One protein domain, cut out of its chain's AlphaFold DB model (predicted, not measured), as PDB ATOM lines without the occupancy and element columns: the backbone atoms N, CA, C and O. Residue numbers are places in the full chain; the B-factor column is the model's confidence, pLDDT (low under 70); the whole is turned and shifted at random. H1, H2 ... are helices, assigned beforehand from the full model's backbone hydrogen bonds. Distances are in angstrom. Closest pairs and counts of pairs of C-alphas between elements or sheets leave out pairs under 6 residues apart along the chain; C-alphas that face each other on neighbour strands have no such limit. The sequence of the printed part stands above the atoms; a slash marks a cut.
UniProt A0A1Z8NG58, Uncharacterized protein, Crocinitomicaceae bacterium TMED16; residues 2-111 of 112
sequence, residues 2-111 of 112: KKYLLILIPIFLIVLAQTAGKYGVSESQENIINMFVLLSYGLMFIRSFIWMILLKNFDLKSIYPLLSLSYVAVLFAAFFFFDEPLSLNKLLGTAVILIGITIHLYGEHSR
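What this domain is: This is residues 2 to 111 of the 112 residues of an uncharacterized protein of Crocinitomicaceae bacterium TMED16 (UniProt A0A1Z8NG58). What does the model look like? It is a flat, loosely joined slab, one helix thick, with H2, H1, H4 and H5 in a row. H1 and H2 make a long helical hairpin, short H3 leads into H4 almost end to end as the next rod, and H5 folds back along the far side. What is it made of? The printed part has 110 residues with five named helices, H1 to H5 in chain order, and no named strand; its class is all helix. How spread out is it? It is only just loose, close to compact, with a radius of gyration of the C-alphas of 15.9 A and spans of 53 by 36 by 19 A.

How they stand to each other: What does the longest helix touch? H1, residues 2 to 27, is the hub and touches H2, residues 35 to 57, at a shallow tilt of 20 degrees, opposite ways, as a hairpin; the closest C-alphas are those of Ala 17 and Ser 40, 4.2 A apart. With residues 11 to 19 alone H1 touches H4, residues 69 to 82, the same way at a shallow tilt of 34 degrees, only just short of steep; the closest C-alphas, of Ile 11 and Ser 70, are 5.3 A apart. With residues 7 to 11 alone it touches H3, residues 60 to 67, the same way at a steep tilt of 49 degrees; the closest C-alphas, of Ile 11 and Leu 67, are 6.8 A apart. How does the last helix stand? H5, residues 88 to 109, touches H3 with residues 101 to 105 alone, opposite ways at a shallow tilt of 34 degrees, only just short of steep; the closest C-alphas, of Pro 65 and Ile 101, are 5.3 A apart. H5 and H4 are close but not clearly touching, the C-alphas of Val 72 and Thr 94 being closest at 6.6 A, and H5 is apart from H1 and H2. What do the backbones show? Every O i to N i+4 pair is within hydrogen-bond range in H4 and H5; the counts are 16 of 22 in H1, 18 of 19 in H2 and 2 of 4 in H3.

Where its parts are: Where does H1 run? It goes from C-alpha 2 at (-19.831, -28.155, -38.091) to C-alpha 27 at (-26.388, -40.328, -1.770), 38.9 A. How long are the others? H2 measures 33.5 A, H3 10.2 A, H4 19.4 A and H5 31.7 A, with C-alpha 109 at (-2.138, -30.171, -39.276).

The domain as a whole: How large is it? The two C-alphas farthest apart, of Glu 30 and Arg 111, are 53.5 A apart. Is anything missing or long? The printed part has no cut; the link from H1 to H2 is short, and the other three are tight. Where is confidence low? The pLDDT is under 70 at residues 2 to 3, 29 and 108 to 111.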
ATOM      1  N   LYS A   2     -18.562 -27.549 -38.584       63.19
ATOM      2  CA  LYS A   2     -19.831 -28.155 -38.091       63.19
ATOM      3  C   LYS A   2     -19.711 -29.625 -37.647       63.19
ATOM      4  O   LYS A   2     -20.332 -30.026 -36.675       63.19
ATOM      5  N   LYS A   3     -18.863 -30.403 -38.329       67.00
ATOM      6  CA  LYS A   3     -18.565 -31.809 -38.016       67.00
ATOM      7  C   LYS A   3     -17.892 -32.007 -36.640       67.00
ATOM      8  O   LYS A   3     -18.307 -32.883 -35.897       67.00
ATOM      9  N   TYR A   4     -16.936 -31.158 -36.259       73.62
ATOM     10  CA  TYR A   4     -16.270 -31.243 -34.949       73.62
ATOM     11  C   TYR A   4     -17.195 -30.855 -33.786       73.62
ATOM     12  O   TYR A   4     -17.050 -31.379 -32.687       73.62
ATOM     13  N   LEU A   5     -18.201 -30.011 -34.041       76.75
ATOM     14  CA  LEU A   5     -19.235 -29.669 -33.059       76.75
ATOM     15  C   LEU A   5     -20.015 -30.912 -32.587       76.75
ATOM     16  O   LEU A   5     -20.460 -30.974 -31.446       76.75
ATOM     17  N   LEU A   6     -20.131 -31.927 -33.449       83.94
ATOM     18  CA  LEU A   6     -20.825 -33.181 -33.153       83.94
ATOM     19  C   LEU A   6     -20.108 -34.014 -32.073       83.94
ATOM     20  O   LEU A   6     -20.749 -34.798 -31.381       83.94
ATOM     21  N   ILE A   7     -18.795 -33.813 -31.896       86.25
ATOM     22  CA  ILE A   7     -17.967 -34.488 -30.882       86.25
ATOM     23  C   ILE A   7     -18.210 -33.904 -29.481       86.25
ATOM     24  O   ILE A   7     -17.993 -34.585 -28.482       86.25
ATOM     25  N   LEU A   8     -18.745 -32.683 -29.376       88.81
ATOM     26  CA  LEU A   8     -19.099 -32.093 -28.081       88.81
ATOM     27  C   LEU A   8     -20.281 -32.817 -27.422       88.81
ATOM     28  O   LEU A   8     -20.336 -32.913 -26.199       88.81
ATOM     29  N   ILE A   9     -21.188 -33.385 -28.221       92.00
ATOM     30  CA  ILE A   9     -22.379 -34.095 -27.737       92.00
ATOM     31  C   ILE A   9     -22.014 -35.303 -26.852       92.00
ATOM     32  O   ILE A   9     -22.467 -35.349 -25.708       92.00
ATOM     33  N   PRO A  10     -21.194 -36.282 -27.292       93.19
ATOM     34  CA  PRO A  10     -20.825 -37.409 -26.436       93.19
ATOM     35  C   PRO A  10     -19.963 -37.001 -25.235       93.19
ATOM     36  O   PRO A  10     -20.009 -37.691 -24.218       93.19
ATOM     37  N   ILE A  11     -19.191 -35.910 -25.330       93.50
ATOM     38  CA  ILE A  11     -18.427 -35.369 -24.196       93.50
ATOM     39  C   ILE A  11     -19.391 -34.828 -23.136       93.50
ATOM     40  O   ILE A  11     -19.276 -35.157 -21.960       93.50
ATOM     41  N   PHE A  12     -20.392 -34.060 -23.552       94.25
ATOM     42  CA  PHE A  12     -21.418 -33.559 -22.648       94.25
ATOM     43  C   PHE A  12     -22.203 -34.703 -21.991       94.25
ATOM     44  O   PHE A  12     -22.351 -34.733 -20.771       94.25
ATOM     45  N   LEU A  13     -22.624 -35.700 -22.778       95.75
ATOM     46  CA  LEU A  13     -23.337 -36.867 -22.255       95.75
ATOM     47  C   LEU A  13     -22.503 -37.681 -21.263       95.75
ATOM     48  O   LEU A  13     -23.052 -38.141 -20.266       95.75
ATOM     49  N   ILE A  14     -21.200 -37.876 -21.511       95.56
ATOM     50  CA  ILE A  14     -20.365 -38.631 -20.568       95.56
ATOM     51  C   ILE A  14     -20.130 -37.858 -19.270       95.56
ATOM     52  O   ILE A  14     -20.086 -38.482 -18.215       95.56
ATOM     53  N   VAL A  15     -20.012 -36.527 -19.330       95.88
ATOM     54  CA  VAL A  15     -19.900 -35.688 -18.129       95.88
ATOM     55  C   VAL A  15     -21.182 -35.796 -17.309       95.88
ATOM     56  O   VAL A  15     -21.098 -36.157 -16.141       95.88
ATOM     57  N   LEU A  16     -22.352 -35.602 -17.930       96.38
ATOM     58  CA  LEU A  16     -23.648 -35.729 -17.251       96.38
ATOM     59  C   LEU A  16     -23.869 -37.118 -16.646       96.38
ATOM     60  O   LEU A  16     -24.358 -37.232 -15.524       96.38
ATOM     61  N   ALA A  17     -23.510 -38.173 -17.380       96.56
ATOM     62  CA  ALA A  17     -23.623 -39.535 -16.881       96.56
ATOM     63  C   ALA A  17     -22.738 -39.747 -15.647       96.56
ATOM     64  O   ALA A  17     -23.223 -40.201 -14.616       96.56
ATOM     65  N   GLN A  18     -21.462 -39.353 -15.714       94.50
ATOM     66  CA  GLN A  18     -20.534 -39.523 -14.596       94.50
ATOM     67  C   GLN A  18     -20.930 -38.692 -13.374       94.50
ATOM     68  O   GLN A  18     -20.857 -39.204 -12.259       94.50
ATOM     69  N   THR A  19     -21.406 -37.458 -13.560       95.00
ATOM     70  CA  THR A  19     -21.912 -36.647 -12.447       95.00
ATOM     71  C   THR A  19     -23.170 -37.267 -11.841       95.00
ATOM     72  O   THR A  19     -23.236 -37.427 -10.628       95.00
ATOM     73  N   ALA A  20     -24.142 -37.703 -12.649       94.56
ATOM     74  CA  ALA A  20     -25.351 -38.352 -12.131       94.56
ATOM     75  C   ALA A  20     -25.026 -39.654 -11.380       94.56
ATOM     76  O   ALA A  20     -25.532 -39.884 -10.285       94.56
ATOM     77  N   GLY A  21     -24.135 -40.482 -11.929       94.19
ATOM     78  CA  GLY A  21     -23.720 -41.737 -11.306       94.19
ATOM     79  C   GLY A  21     -22.975 -41.511  -9.993       94.19
ATOM     80  O   GLY A  21     -23.284 -42.158  -8.994       94.19
ATOM     81  N   LYS A  22     -22.039 -40.554  -9.967       92.44
ATOM     82  CA  LYS A  22     -21.313 -40.181  -8.747       92.44
ATOM     83  C   LYS A  22     -22.266 -39.658  -7.674       92.44
ATOM     84  O   LYS A  22     -22.146 -40.074  -6.523       92.44
ATOM     85  N   TYR A  23     -23.214 -38.802  -8.048       91.94
ATOM     86  CA  TYR A  23     -24.232 -38.285  -7.139       91.94
ATOM     87  C   TYR A  23     -25.081 -39.421  -6.553       91.94
ATOM     88  O   TYR A  23     -25.151 -39.566  -5.335       91.94
ATOM     89  N   GLY A  24     -25.608 -40.305  -7.405       90.75
ATOM     90  CA  GLY A  24     -26.429 -41.435  -6.974       90.75
ATOM     91  C   GLY A  24     -25.715 -42.388  -6.017       90.75
ATOM     92  O   GLY A  24     -26.295 -42.792  -5.012       90.75
ATOM     93  N   VAL A  25     -24.461 -42.752  -6.297       90.88
ATOM     94  CA  VAL A  25     -23.688 -43.645  -5.410       90.88
ATOM     95  C   VAL A  25     -23.318 -42.955  -4.093       90.88
ATOM     96  O   VAL A  25     -23.246 -43.611  -3.058       90.88
ATOM     97  N   SER A  26     -23.095 -41.639  -4.111       87.75
ATOM     98  CA  SER A  26     -22.736 -40.888  -2.900       87.75
ATOM     99  C   SER A  26     -23.936 -40.676  -1.969       87.75
ATOM    100  O   SER A  26     -23.762 -40.681  -0.754       87.75
ATOM    101  N   GLU A  27     -25.141 -40.517  -2.526       84.62
ATOM    102  CA  GLU A  27     -26.388 -40.328  -1.770       84.62
ATOM    103  C   GLU A  27     -26.910 -41.635  -1.150       84.62
ATOM    104  O   GLU A  27     -27.407 -41.633  -0.027       84.62
ATOM    105  N   SER A  28     -26.781 -42.768  -1.851       80.88
ATOM    106  CA  SER A  28     -27.320 -44.057  -1.400       80.88
ATOM    107  C   SER A  28     -26.221 -45.114  -1.279       80.88
ATOM    108  O   SER A  28     -26.025 -45.934  -2.175       80.88
ATOM    109  N   GLN A  29     -25.498 -45.098  -0.152       69.75
ATOM    110  CA  GLN A  29     -24.371 -46.015   0.089       69.75
ATOM    111  C   GLN A  29     -24.787 -47.495   0.149       69.75
ATOM    112  O   GLN A  29     -24.013 -48.355  -0.268       69.75
ATOM    113  N   GLU A  30     -25.994 -47.806   0.635       74.81
ATOM    114  CA  GLU A  30     -26.485 -49.192   0.707       74.81
ATOM    115  C   GLU A  30     -27.162 -49.659  -0.587       74.81
ATOM    116  O   GLU A  30     -27.081 -50.840  -0.930       74.81
ATOM    117  N   ASN A  31     -27.812 -48.755  -1.330       79.56
ATOM    118  CA  ASN A  31     -28.558 -49.109  -2.533       79.56
ATOM    119  C   ASN A  31     -27.898 -48.554  -3.800       79.56
ATOM    120  O   ASN A  31     -28.163 -47.444  -4.270       79.56
ATOM    121  N   ILE A  32     -27.058 -49.405  -4.389       77.44
ATOM    122  CA  ILE A  32     -26.303 -49.121  -5.613       77.44
ATOM    123  C   ILE A  32     -27.247 -48.932  -6.818       77.44
ATOM    124  O   ILE A  32     -26.906 -48.232  -7.770       77.44
ATOM    125  N   ILE A  33     -28.452 -49.515  -6.788       84.81
ATOM    126  CA  ILE A  33     -29.447 -49.380  -7.858       84.81
ATOM    127  C   ILE A  33     -30.460 -48.307  -7.458       84.81
ATOM    128  O   ILE A  33     -31.531 -48.586  -6.922       84.81
ATOM    129  N   ASN A  34     -30.114 -47.057  -7.751       90.62
ATOM    130  CA  ASN A  34     -31.000 -45.910  -7.581       90.62
ATOM    131  C   ASN A  34     -31.296 -45.209  -8.914       90.62
ATOM    132  O   ASN A  34     -30.677 -45.488  -9.945       90.62
ATOM    133  N   MET A  35     -32.263 -44.288  -8.888       92.19
ATOM    134  CA  MET A  35     -32.725 -43.556 -10.072       92.19
ATOM    135  C   MET A  35     -31.584 -42.812 -10.784       92.19
ATOM    136  O   MET A  35     -31.528 -42.813 -12.011       92.19
ATOM    137  N   PHE A  36     -30.648 -42.216 -10.039       93.25
ATOM    138  CA  PHE A  36     -29.520 -41.475 -10.609       93.25
ATOM    139  C   PHE A  36     -28.471 -42.394 -11.245       93.25
ATOM    140  O   PHE A  36     -27.938 -42.077 -12.310       93.25
ATOM    141  N   VAL A  37     -28.217 -43.563 -10.652       93.62
ATOM    142  CA  VAL A  37     -27.346 -44.592 -11.239       93.62
ATOM    143  C   VAL A  37     -27.975 -45.170 -12.510       93.62
ATOM    144  O   VAL A  37     -27.297 -45.277 -13.532       93.62
ATOM    145  N   LEU A  38     -29.279 -45.462 -12.500       94.69
ATOM    146  CA  LEU A  38     -30.013 -45.891 -13.697       94.69
ATOM    147  C   LEU A  38     -29.984 -44.821 -14.796       94.69
ATOM    148  O   LEU A  38     -29.741 -45.143 -15.960       94.69
ATOM    149  N   LEU A  39     -30.162 -43.548 -14.431       95.75
ATOM    150  CA  LEU A  39     -30.041 -42.422 -15.354       95.75
ATOM    151  C   LEU A  39     -28.631 -42.332 -15.952       95.75
ATOM    152  O   LEU A  39     -28.496 -42.180 -17.164       95.75
ATOM    153  N   SER A  40     -27.588 -42.481 -15.131       95.94
ATOM    154  CA  SER A  40     -26.197 -42.534 -15.591       95.94
ATOM    155  C   SER A  40     -25.998 -43.625 -16.643       95.94
ATOM    156  O   SER A  40     -25.532 -43.339 -17.750       95.94
ATOM    157  N   TYR A  41     -26.428 -44.858 -16.359       95.94
ATOM    158  CA  TYR A  41     -26.337 -45.956 -17.322       95.94
ATOM    159  C   TYR A  41     -27.150 -45.694 -18.596       95.94
ATOM    160  O   TYR A  41     -26.655 -45.952 -19.694       95.94
ATOM    161  N   GLY A  42     -28.353 -45.126 -18.479       97.25
ATOM    162  CA  GLY A  42     -29.174 -44.735 -19.627       97.25
ATOM    163  C   GLY A  42     -28.482 -43.704 -20.522       97.25
ATOM    164  O   GLY A  42     -28.431 -43.868 -21.743       97.25
ATOM    165  N   LEU A  43     -27.862 -42.682 -19.930       97.44
ATOM    166  CA  LEU A  43     -27.084 -41.678 -20.659       97.44
ATOM    167  C   LEU A  43     -25.842 -42.287 -21.322       97.44
ATOM    168  O   LEU A  43     -25.550 -41.969 -22.477       97.44
ATOM    169  N   MET A  44     -25.131 -43.196 -20.645       96.94
ATOM    170  CA  MET A  44     -23.994 -43.918 -21.235       96.94
ATOM    171  C   MET A  44     -24.426 -44.797 -22.411       96.94
ATOM    172  O   MET A  44     -23.727 -44.848 -23.427       96.94
ATOM    173  N   PHE A  45     -25.584 -45.448 -22.303       97.50
ATOM    174  CA  PHE A  45     -26.158 -46.250 -23.376       97.50
ATOM    175  C   PHE A  45     -26.479 -45.383 -24.597       97.50
ATOM    176  O   PHE A  45     -26.002 -45.681 -25.692       97.50
ATOM    177  N   ILE A  46     -27.159 -44.247 -24.419       96.94
ATOM    178  CA  ILE A  46     -27.430 -43.287 -25.507       96.94
ATOM    179  C   ILE A  46     -26.122 -42.776 -26.122       96.94
ATOM    180  O   ILE A  46     -25.964 -42.759 -27.347       96.94
ATOM    181  N   ARG A  47     -25.145 -42.418 -25.282       95.88
ATOM    182  CA  ARG A  47     -23.819 -41.982 -25.731       95.88
ATOM    183  C   ARG A  47     -23.148 -43.029 -26.619       95.88
ATOM    184  O   ARG A  47     -22.481 -42.655 -27.581       95.88
ATOM    185  N   SER A  48     -23.315 -44.321 -26.324       95.31
ATOM    186  CA  SER A  48     -22.708 -45.401 -27.113       95.31
ATOM    187  C   SER A  48     -23.198 -45.428 -28.568       95.31
ATOM    188  O   SER A  48     -22.391 -45.626 -29.473       95.31
ATOM    189  N   PHE A  49     -24.469 -45.113 -28.837       95.56
ATOM    190  CA  PHE A  49     -24.966 -45.015 -30.217       95.56
ATOM    191  C   PHE A  49     -24.362 -43.824 -30.954       95.56
ATOM    192  O   PHE A  49     -23.926 -43.951 -32.098       95.56
ATOM    193  N   ILE A  50     -24.280 -42.669 -30.287       92.69
ATOM    194  CA  ILE A  50     -23.649 -41.469 -30.853       92.69
ATOM    195  C   ILE A  50     -22.169 -41.735 -31.140       92.69
ATOM    196  O   ILE A  50     -21.656 -41.319 -32.177       92.69
ATOM    197  N   TRP A  51     -21.500 -42.483 -30.263       92.62
ATOM    198  CA  TRP A  51     -20.128 -42.931 -30.469       92.62
ATOM    199  C   TRP A  51     -19.977 -43.773 -31.739       92.62
ATOM    200  O   TRP A  51     -19.103 -43.491 -32.556       92.62
ATOM    201  N   MET A  52     -20.867 -44.740 -31.967       93.62
ATOM    202  CA  MET A  52     -20.852 -45.542 -33.196       93.62
ATOM    203  C   MET A  52     -21.088 -44.690 -34.454       93.62
ATOM    204  O   MET A  52     -20.436 -44.900 -35.477       93.62
ATOM    205  N   ILE A  53     -21.968 -43.686 -34.385       90.81
ATOM    206  CA  ILE A  53     -22.191 -42.735 -35.488       90.81
ATOM    207  C   ILE A  53     -20.932 -41.901 -35.754       90.81
ATOM    208  O   ILE A  53     -20.584 -41.668 -36.912       90.81
ATOM    209  N   LEU A  54     -20.231 -41.461 -34.711       90.50
ATOM    210  CA  LEU A  54     -18.966 -40.740 -34.843       90.50
ATOM    211  C   LEU A  54     -17.891 -41.604 -35.500       90.50
ATOM    212  O   LEU A  54     -17.289 -41.171 -36.477       90.50
ATOM    213  N   LEU A  55     -17.720 -42.846 -35.048       90.12
ATOM    214  CA  LEU A  55     -16.761 -43.781 -35.643       90.12
ATOM    215  C   LEU A  55     -17.037 -44.084 -37.119       90.12
ATOM    216  O   LEU A  55     -16.111 -44.354 -37.873       90.12
ATOM    217  N   LYS A  56     -18.298 -44.011 -37.552       89.75
ATOM    218  CA  LYS A  56     -18.659 -44.169 -38.966       89.75
ATOM    219  C   LYS A  56     -18.214 -42.986 -39.838       89.75
ATOM    220  O   LYS A  56     -18.017 -43.160 -41.035       89.75
ATOM    221  N   ASN A  57     -18.126 -41.781 -39.274       85.25
ATOM    222  CA  ASN A  57     -17.962 -40.536 -40.037       85.25
ATOM    223  C   ASN A  57     -16.592 -39.864 -39.862       85.25
ATOM    224  O   ASN A  57     -16.317 -38.882 -40.555       85.25
ATOM    225  N   PHE A  58     -15.774 -40.342 -38.925       86.56
ATOM    226  CA  PHE A  58     -14.508 -39.730 -38.541       86.56
ATOM    227  C   PHE A  58     -13.448 -40.794 -38.277       86.56
ATOM    228  O   PHE A  58     -13.744 -41.866 -37.747       86.56
ATOM    229  N   ASP A  59     -12.197 -40.453 -38.567       85.94
ATOM    230  CA  ASP A  59     -11.067 -41.308 -38.242       85.94
ATOM    231  C   ASP A  59     -10.800 -41.313 -36.736       85.94
ATOM    232  O   ASP A  59     -10.772 -40.274 -36.073       85.94
ATOM    233  N   LEU A  60     -10.518 -42.502 -36.196       83.12
ATOM    234  CA  LEU A  60     -10.163 -42.707 -34.786       83.12
ATOM    235  C   LEU A  60      -9.058 -41.742 -34.321       83.12
ATOM    236  O   LEU A  60      -9.119 -41.208 -33.214       83.12
ATOM    237  N   LYS A  61      -8.077 -41.477 -35.190       82.50
ATOM    238  CA  LYS A  61      -6.925 -40.613 -34.906       82.50
ATOM    239  C   LYS A  61      -7.328 -39.172 -34.594       82.50
ATOM    240  O   LYS A  61      -6.692 -38.568 -33.740       82.50
ATOM    241  N   SER A  62      -8.381 -38.653 -35.220       79.94
ATOM    242  CA  SER A  62      -8.842 -37.278 -34.996       79.94
ATOM    243  C   SER A  62      -9.814 -37.183 -33.811       79.94
ATOM    244  O   SER A  62      -9.906 -36.146 -33.158       79.94
ATOM    245  N   ILE A  63     -10.549 -38.259 -33.498       85.88
ATOM    246  CA  ILE A  63     -11.575 -38.246 -32.440       85.88
ATOM    247  C   ILE A  63     -10.986 -38.456 -31.040       85.88
ATOM    248  O   ILE A  63     -11.423 -37.811 -30.090       85.88
ATOM    249  N   TYR A  64     -10.019 -39.363 -30.884       84.62
ATOM    250  CA  TYR A  64      -9.459 -39.705 -29.568       84.62
ATOM    251  C   TYR A  64      -8.819 -38.514 -28.823       84.62
ATOM    252  O   TYR A  64      -9.081 -38.378 -27.627       84.62
ATOM    253  N   PRO A  65      -8.068 -37.610 -29.485       85.38
ATOM    254  CA  PRO A  65      -7.559 -36.390 -28.852       85.38
ATOM    255  C   PRO A  65      -8.664 -35.440 -28.391       85.38
ATOM    256  O   PRO A  65      -8.488 -34.699 -27.433       85.38
ATOM    257  N   LEU A  66      -9.813 -35.439 -29.070       83.31
ATOM    258  CA  LEU A  66     -10.961 -34.635 -28.658       83.31
ATOM    259  C   LEU A  66     -11.716 -35.301 -27.505       83.31
ATOM    260  O   LEU A  66     -12.188 -34.623 -26.598       83.31
ATOM    261  N   LEU A  67     -11.787 -36.633 -27.488       86.38
ATOM    262  CA  LEU A  67     -12.364 -37.382 -26.376       86.38
ATOM    263  C   LEU A  67     -11.586 -37.211 -25.075       86.38
ATOM    264  O   LEU A  67     -12.212 -37.200 -24.018       86.38
ATOM    265  N   SER A  68     -10.262 -37.067 -25.104       86.75
ATOM    266  CA  SER A  68      -9.485 -36.836 -23.880       86.75
ATOM    267  C   SER A  68      -9.814 -35.498 -23.205       86.75
ATOM    268  O   SER A  68      -9.641 -35.394 -21.991       86.75
ATOM    269  N   LEU A  69     -10.421 -34.523 -23.904       87.75
ATOM    270  CA  LEU A  69     -11.008 -33.346 -23.242       87.75
ATOM    271  C   LEU A  69     -12.156 -33.709 -22.290       87.75
ATOM    272  O   LEU A  69     -12.411 -32.964 -21.346       87.75
ATOM    273  N   SER A  70     -12.828 -34.852 -22.477       91.19
ATOM    274  CA  SER A  70     -13.842 -35.306 -21.517       91.19
ATOM    275  C   SER A  70     -13.253 -35.571 -20.136       91.19
ATOM    276  O   SER A  70     -13.926 -35.299 -19.149       91.19
ATOM    277  N   TYR A  71     -11.992 -36.007 -20.043       89.00
ATOM    278  CA  TYR A  71     -11.314 -36.169 -18.755       89.00
ATOM    279  C   TYR A  71     -11.179 -34.829 -18.032       89.00
ATOM    280  O   TYR A  71     -11.498 -34.718 -16.852       89.00
ATOM    281  N   VAL A  72     -10.765 -33.794 -18.766       92.00
ATOM    282  CA  VAL A  72     -10.658 -32.425 -18.252       92.00
ATOM    283  C   VAL A  72     -12.029 -31.934 -17.779       92.00
ATOM    284  O   VAL A  72     -12.161 -31.458 -16.657       92.00
ATOM    285  N   ALA A  73     -13.065 -32.114 -18.602       92.31
ATOM    286  CA  ALA A  73     -14.426 -31.701 -18.271       92.31
ATOM    287  C   ALA A  73     -14.981 -32.424 -17.031       92.31
ATOM    288  O   ALA A  73     -15.577 -31.784 -16.170       92.31
ATOM    289  N   VAL A  74     -14.748 -33.734 -16.908       92.69
ATOM    290  CA  VAL A  74     -15.145 -34.524 -15.732       92.69
ATOM    291  C   VAL A  74     -14.377 -34.086 -14.492       92.69
ATOM    292  O   VAL A  74     -14.982 -33.985 -13.434       92.69
ATOM    293  N   LEU A  75     -13.079 -33.784 -14.600       92.31
ATOM    294  CA  LEU A  75     -12.288 -33.289 -13.472       92.31
ATOM    295  C   LEU A  75     -12.848 -31.965 -12.935       92.31
ATOM    296  O   LEU A  75     -13.007 -31.811 -11.725       92.31
ATOM    297  N   PHE A  76     -13.174 -31.021 -13.821       91.06
ATOM    298  CA  PHE A  76     -13.798 -29.763 -13.412       91.06
ATOM    299  C   PHE A  76     -15.203 -29.981 -12.854       91.06
ATOM    300  O   PHE A  76     -15.533 -29.407 -11.822       91.06
ATOM    301  N   ALA A  77     -16.012 -30.843 -13.474       91.94
ATOM    302  CA  ALA A  77     -17.309 -31.214 -12.918       91.94
ATOM    303  C   ALA A  77     -17.158 -31.838 -11.518       91.94
ATOM    304  O   ALA A  77     -17.935 -31.524 -10.623       91.94
ATOM    305  N   ALA A  78     -16.127 -32.655 -11.299       90.12
ATOM    306  CA  ALA A  78     -15.850 -33.259 -10.004       90.12
ATOM    307  C   ALA A  78     -15.536 -32.211  -8.928       90.12
ATOM    308  O   ALA A  78     -16.074 -32.270  -7.825       90.12
ATOM    309  N   PHE A  79     -14.720 -31.218  -9.280       91.38
ATOM    310  CA  PHE A  79     -14.404 -30.091  -8.407       91.38
ATOM    311  C   PHE A  79     -15.633 -29.231  -8.086       91.38
ATOM    312  O   PHE A  79     -15.855 -28.912  -6.927       91.38
ATOM    313  N   PHE A  80     -16.442 -28.875  -9.090       90.69
ATOM    314  CA  PHE A  80     -17.580 -27.967  -8.903       90.69
ATOM    315  C   PHE A  80     -18.796 -28.610  -8.226       90.69
ATOM    316  O   PHE A  80     -19.495 -27.924  -7.490       90.69
ATOM    317  N   PHE A  81     -19.095 -29.884  -8.508       90.81
ATOM    318  CA  PHE A  81     -20.322 -30.537  -8.024       90.81
ATOM    319  C   PHE A  81     -20.120 -31.405  -6.780       90.81
ATOM    320  O   PHE A  81     -21.097 -31.691  -6.095       90.81
ATOM    321  N   PHE A  82     -18.893 -31.856  -6.506       91.75
ATOM    322  CA  PHE A  82     -18.610 -32.778  -5.399       91.75
ATOM    323  C   PHE A  82     -17.537 -32.262  -4.438       91.75
ATOM    324  O   PHE A  82     -17.091 -33.026  -3.584       91.75
ATOM    325  N   ASP A  83     -17.092 -31.011  -4.606       86.50
ATOM    326  CA  ASP A  83     -16.024 -30.387  -3.816       86.50
ATOM    327  C   ASP A  83     -14.763 -31.269  -3.710       86.50
ATOM    328  O   ASP A  83     -14.002 -31.216  -2.740       86.50
ATOM    329  N   GLU A  84     -14.520 -32.119  -4.719       87.81
ATOM    330  CA  GLU A  84     -13.357 -32.993  -4.714       87.81
ATOM    331  C   GLU A  84     -12.093 -32.143  -4.907       87.81
ATOM    332  O   GLU A  84     -11.969 -31.446  -5.921       87.81
ATOM    333  N   PRO A  85     -11.103 -32.217  -3.995       85.31
ATOM    334  CA  PRO A  85      -9.937 -31.357  -4.071       85.31
ATOM    335  C   PRO A  85      -9.157 -31.605  -5.366       85.31
ATOM    336  O   PRO A  85      -8.759 -32.736  -5.697       85.31
ATOM    337  N   LEU A  86      -8.897 -30.509  -6.082       87.19
ATOM    338  CA  LEU A  86      -7.970 -30.469  -7.205       87.19
ATOM    339  C   LEU A  86      -6.549 -30.497  -6.654       87.19
ATOM    340  O   LEU A  86      -5.913 -29.466  -6.444       87.19
ATOM    341  N   SER A  87      -6.050 -31.703  -6.382       90.44
ATOM    342  CA  SER A  87      -4.660 -31.865  -5.975       90.44
ATOM    343  C   SER A  87      -3.723 -31.375  -7.079       90.44
ATOM    344  O   SER A  87      -4.004 -31.523  -8.273       90.44
ATOM    345  N   LEU A  88      -2.568 -30.838  -6.674       88.88
ATOM    346  CA  LEU A  88      -1.532 -30.393  -7.609       88.88
ATOM    347  C   LEU A  88      -1.161 -31.512  -8.599       88.88
ATOM    348  O   LEU A  88      -0.977 -31.266  -9.784       88.88
ATOM    349  N   ASN A  89      -1.147 -32.761  -8.122       91.19
ATOM    350  CA  ASN A  89      -0.864 -33.943  -8.933       91.19
ATOM    351  C   ASN A  89      -1.928 -34.180 -10.019       91.19
ATOM    352  O   ASN A  89      -1.565 -34.480 -11.156       91.19
ATOM    353  N   LYS A  90      -3.225 -34.024  -9.700       88.44
ATOM    354  CA  LYS A  90      -4.311 -34.125 -10.695       88.44
ATOM    355  C   LYS A  90      -4.147 -33.043 -11.762       88.44
ATOM    356  O   LYS A  90      -4.185 -33.357 -12.945       88.44
ATOM    357  N   LEU A  91      -3.880 -31.802 -11.352       90.31
ATOM    358  CA  LEU A  91      -3.678 -30.677 -12.273       90.31
ATOM    359  C   LEU A  91      -2.459 -30.869 -13.185       90.31
ATOM    360  O   LEU A  91      -2.566 -30.647 -14.389       90.31
ATOM    361  N   LEU A  92      -1.328 -31.327 -12.640       93.38
ATOM    362  CA  LEU A  92      -0.128 -31.630 -13.427       93.38
ATOM    363  C   LEU A  92      -0.388 -32.753 -14.436       93.38
ATOM    364  O   LEU A  92      -0.041 -32.613 -15.606       93.38
ATOM    365  N   GLY A  93      -1.053 -33.833 -14.019       90.88
ATOM    366  CA  GLY A  93      -1.452 -34.911 -14.927       90.88
ATOM    367  C   GLY A  93      -2.365 -34.411 -16.050       90.88
ATOM    368  O   GLY A  93      -2.135 -34.708 -17.222       90.88
ATOM    369  N   THR A  94      -3.355 -33.580 -15.721       91.69
ATOM    370  CA  THR A  94      -4.237 -32.944 -16.707       91.69
ATOM    371  C   THR A  94      -3.473 -32.035 -17.666       91.69
ATOM    372  O   THR A  94      -3.736 -32.074 -18.867       91.69
ATOM    373  N   ALA A  95      -2.499 -31.263 -17.180       92.25
ATOM    374  CA  ALA A  95      -1.644 -30.436 -18.028       92.25
ATOM    375  C   ALA A  95      -0.834 -31.288 -19.020       92.25
ATOM    376  O   ALA A  95      -0.769 -30.951 -20.200       92.25
ATOM    377  N   VAL A  96      -0.295 -32.431 -18.585       93.00
ATOM    378  CA  VAL A  96       0.404 -33.382 -19.469       93.00
ATOM    379  C   VAL A  96      -0.533 -33.943 -20.544       93.00
ATOM    380  O   VAL A  96      -0.149 -34.004 -21.713       93.00
ATOM    381  N   ILE A  97      -1.776 -34.294 -20.190       90.75
ATOM    382  CA  ILE A  97      -2.790 -34.742 -21.163       90.75
ATOM    383  C   ILE A  97      -3.060 -33.644 -22.198       90.75
ATOM    384  O   ILE A  97      -3.061 -33.925 -23.397       90.75
ATOM    385  N   LEU A  98      -3.252 -32.397 -21.756       90.69
ATOM    386  CA  LEU A  98      -3.489 -31.254 -22.644       90.69
ATOM    387  C   LEU A  98      -2.315 -31.018 -23.601       90.69
ATOM    388  O   LEU A  98      -2.539 -30.852 -24.798       90.69
ATOM    389  N   ILE A  99      -1.076 -31.085 -23.105       91.75
ATOM    390  CA  ILE A  99       0.132 -30.990 -23.939       91.75
ATOM    391  C   ILE A  99       0.147 -32.105 -24.992       91.75
ATOM    392  O   ILE A  99       0.384 -31.833 -26.170       91.75
ATOM    393  N   GLY A 100      -0.159 -33.345 -24.601       88.50
ATOM    394  CA  GLY A 100      -0.248 -34.475 -25.528       88.50
ATOM    395  C   GLY A 100      -1.278 -34.253 -26.641       88.50
ATOM    396  O   GLY A 100      -0.992 -34.527 -27.807       88.50
ATOM    397  N   ILE A 101      -2.444 -33.688 -26.308       87.38
ATOM    398  CA  ILE A 101      -3.477 -33.319 -27.289       87.38
ATOM    399  C   ILE A 101      -2.949 -32.249 -28.250       87.38
ATOM    400  O   ILE A 101      -3.111 -32.392 -29.461       87.38
ATOM    401  N   THR A 102      -2.295 -31.200 -27.741       85.44
ATOM    402  CA  THR A 102      -1.725 -30.133 -28.578       85.44
ATOM    403  C   THR A 102      -0.692 -30.681 -29.558       85.44
ATOM    404  O   THR A 102      -0.757 -30.360 -30.743       85.44
ATOM    405  N   ILE A 103       0.217 -31.546 -29.096       87.88
ATOM    406  CA  ILE A 103       1.230 -32.184 -29.949       87.88
ATOM    407  C   ILE A 103       0.560 -33.022 -31.042       87.88
ATOM    408  O   ILE A 103       0.927 -32.918 -32.215       87.88
ATOM    409  N   HIS A 104      -0.442 -33.824 -30.676       83.69
ATOM    410  CA  HIS A 104      -1.157 -34.674 -31.627       83.69
ATOM    411  C   HIS A 104      -1.871 -33.852 -32.708       83.69
ATOM    412  O   HIS A 104      -1.709 -34.132 -33.895       83.69
ATOM    413  N   LEU A 105      -2.602 -32.804 -32.312       80.38
ATOM    414  CA  LEU A 105      -3.308 -31.920 -33.244       80.38
ATOM    415  C   LEU A 105      -2.344 -31.179 -34.184       80.38
ATOM    416  O   LEU A 105      -2.633 -31.030 -35.371       80.38
ATOM    417  N   TYR A 106      -1.182 -30.747 -33.683       79.69
ATOM    418  CA  TYR A 106      -0.172 -30.068 -34.501       79.69
ATOM    419  C   TYR A 106       0.452 -31.009 -35.544       79.69
ATOM    420  O   TYR A 106       0.656 -30.626 -36.697       79.69
ATOM    421  N   GLY A 107       0.702 -32.268 -35.167       73.62
ATOM    422  CA  GLY A 107       1.199 -33.301 -36.080       73.62
ATOM    423  C   GLY A 107       0.202 -33.683 -37.179       73.62
ATOM    424  O   GLY A 107       0.612 -34.075 -38.271       73.62
ATOM    425  N   GLU A 108      -1.098 -33.544 -36.915       67.25
ATOM    426  CA  GLU A 108      -2.162 -33.775 -37.895       67.25
ATOM    427  C   GLU A 108      -2.280 -32.604 -38.886       67.25
ATOM    428  O   GLU A 108      -2.408 -32.832 -40.087       67.25
ATOM    429  N   HIS A 109      -2.130 -31.360 -38.415       58.75
ATOM    430  CA  HIS A 109      -2.138 -30.171 -39.276       58.75
ATOM    431  C   HIS A 109      -0.907 -30.082 -40.194       58.75
ATOM    432  O   HIS A 109      -1.016 -29.589 -41.306       58.75
ATOM    433  N   SER A 110       0.247 -30.614 -39.770       56.97
ATOM    434  CA  SER A 110       1.484 -30.635 -40.570       56.97
ATOM    435  C   SER A 110       1.481 -31.649 -41.729       56.97
ATOM    436  O   SER A 110       2.445 -31.686 -42.495       56.97
ATOM    437  N   ARG A 111       0.465 -32.518 -41.833       51.88
ATOM    438  CA  ARG A 111       0.351 -33.552 -42.883       51.88
ATOM    439  C   ARG A 111      -0.711 -33.242 -43.946       51.88
ATOM    440  O   ARG A 111      -0.958 -34.099 -44.794       51.88
TER     441      ARG A 111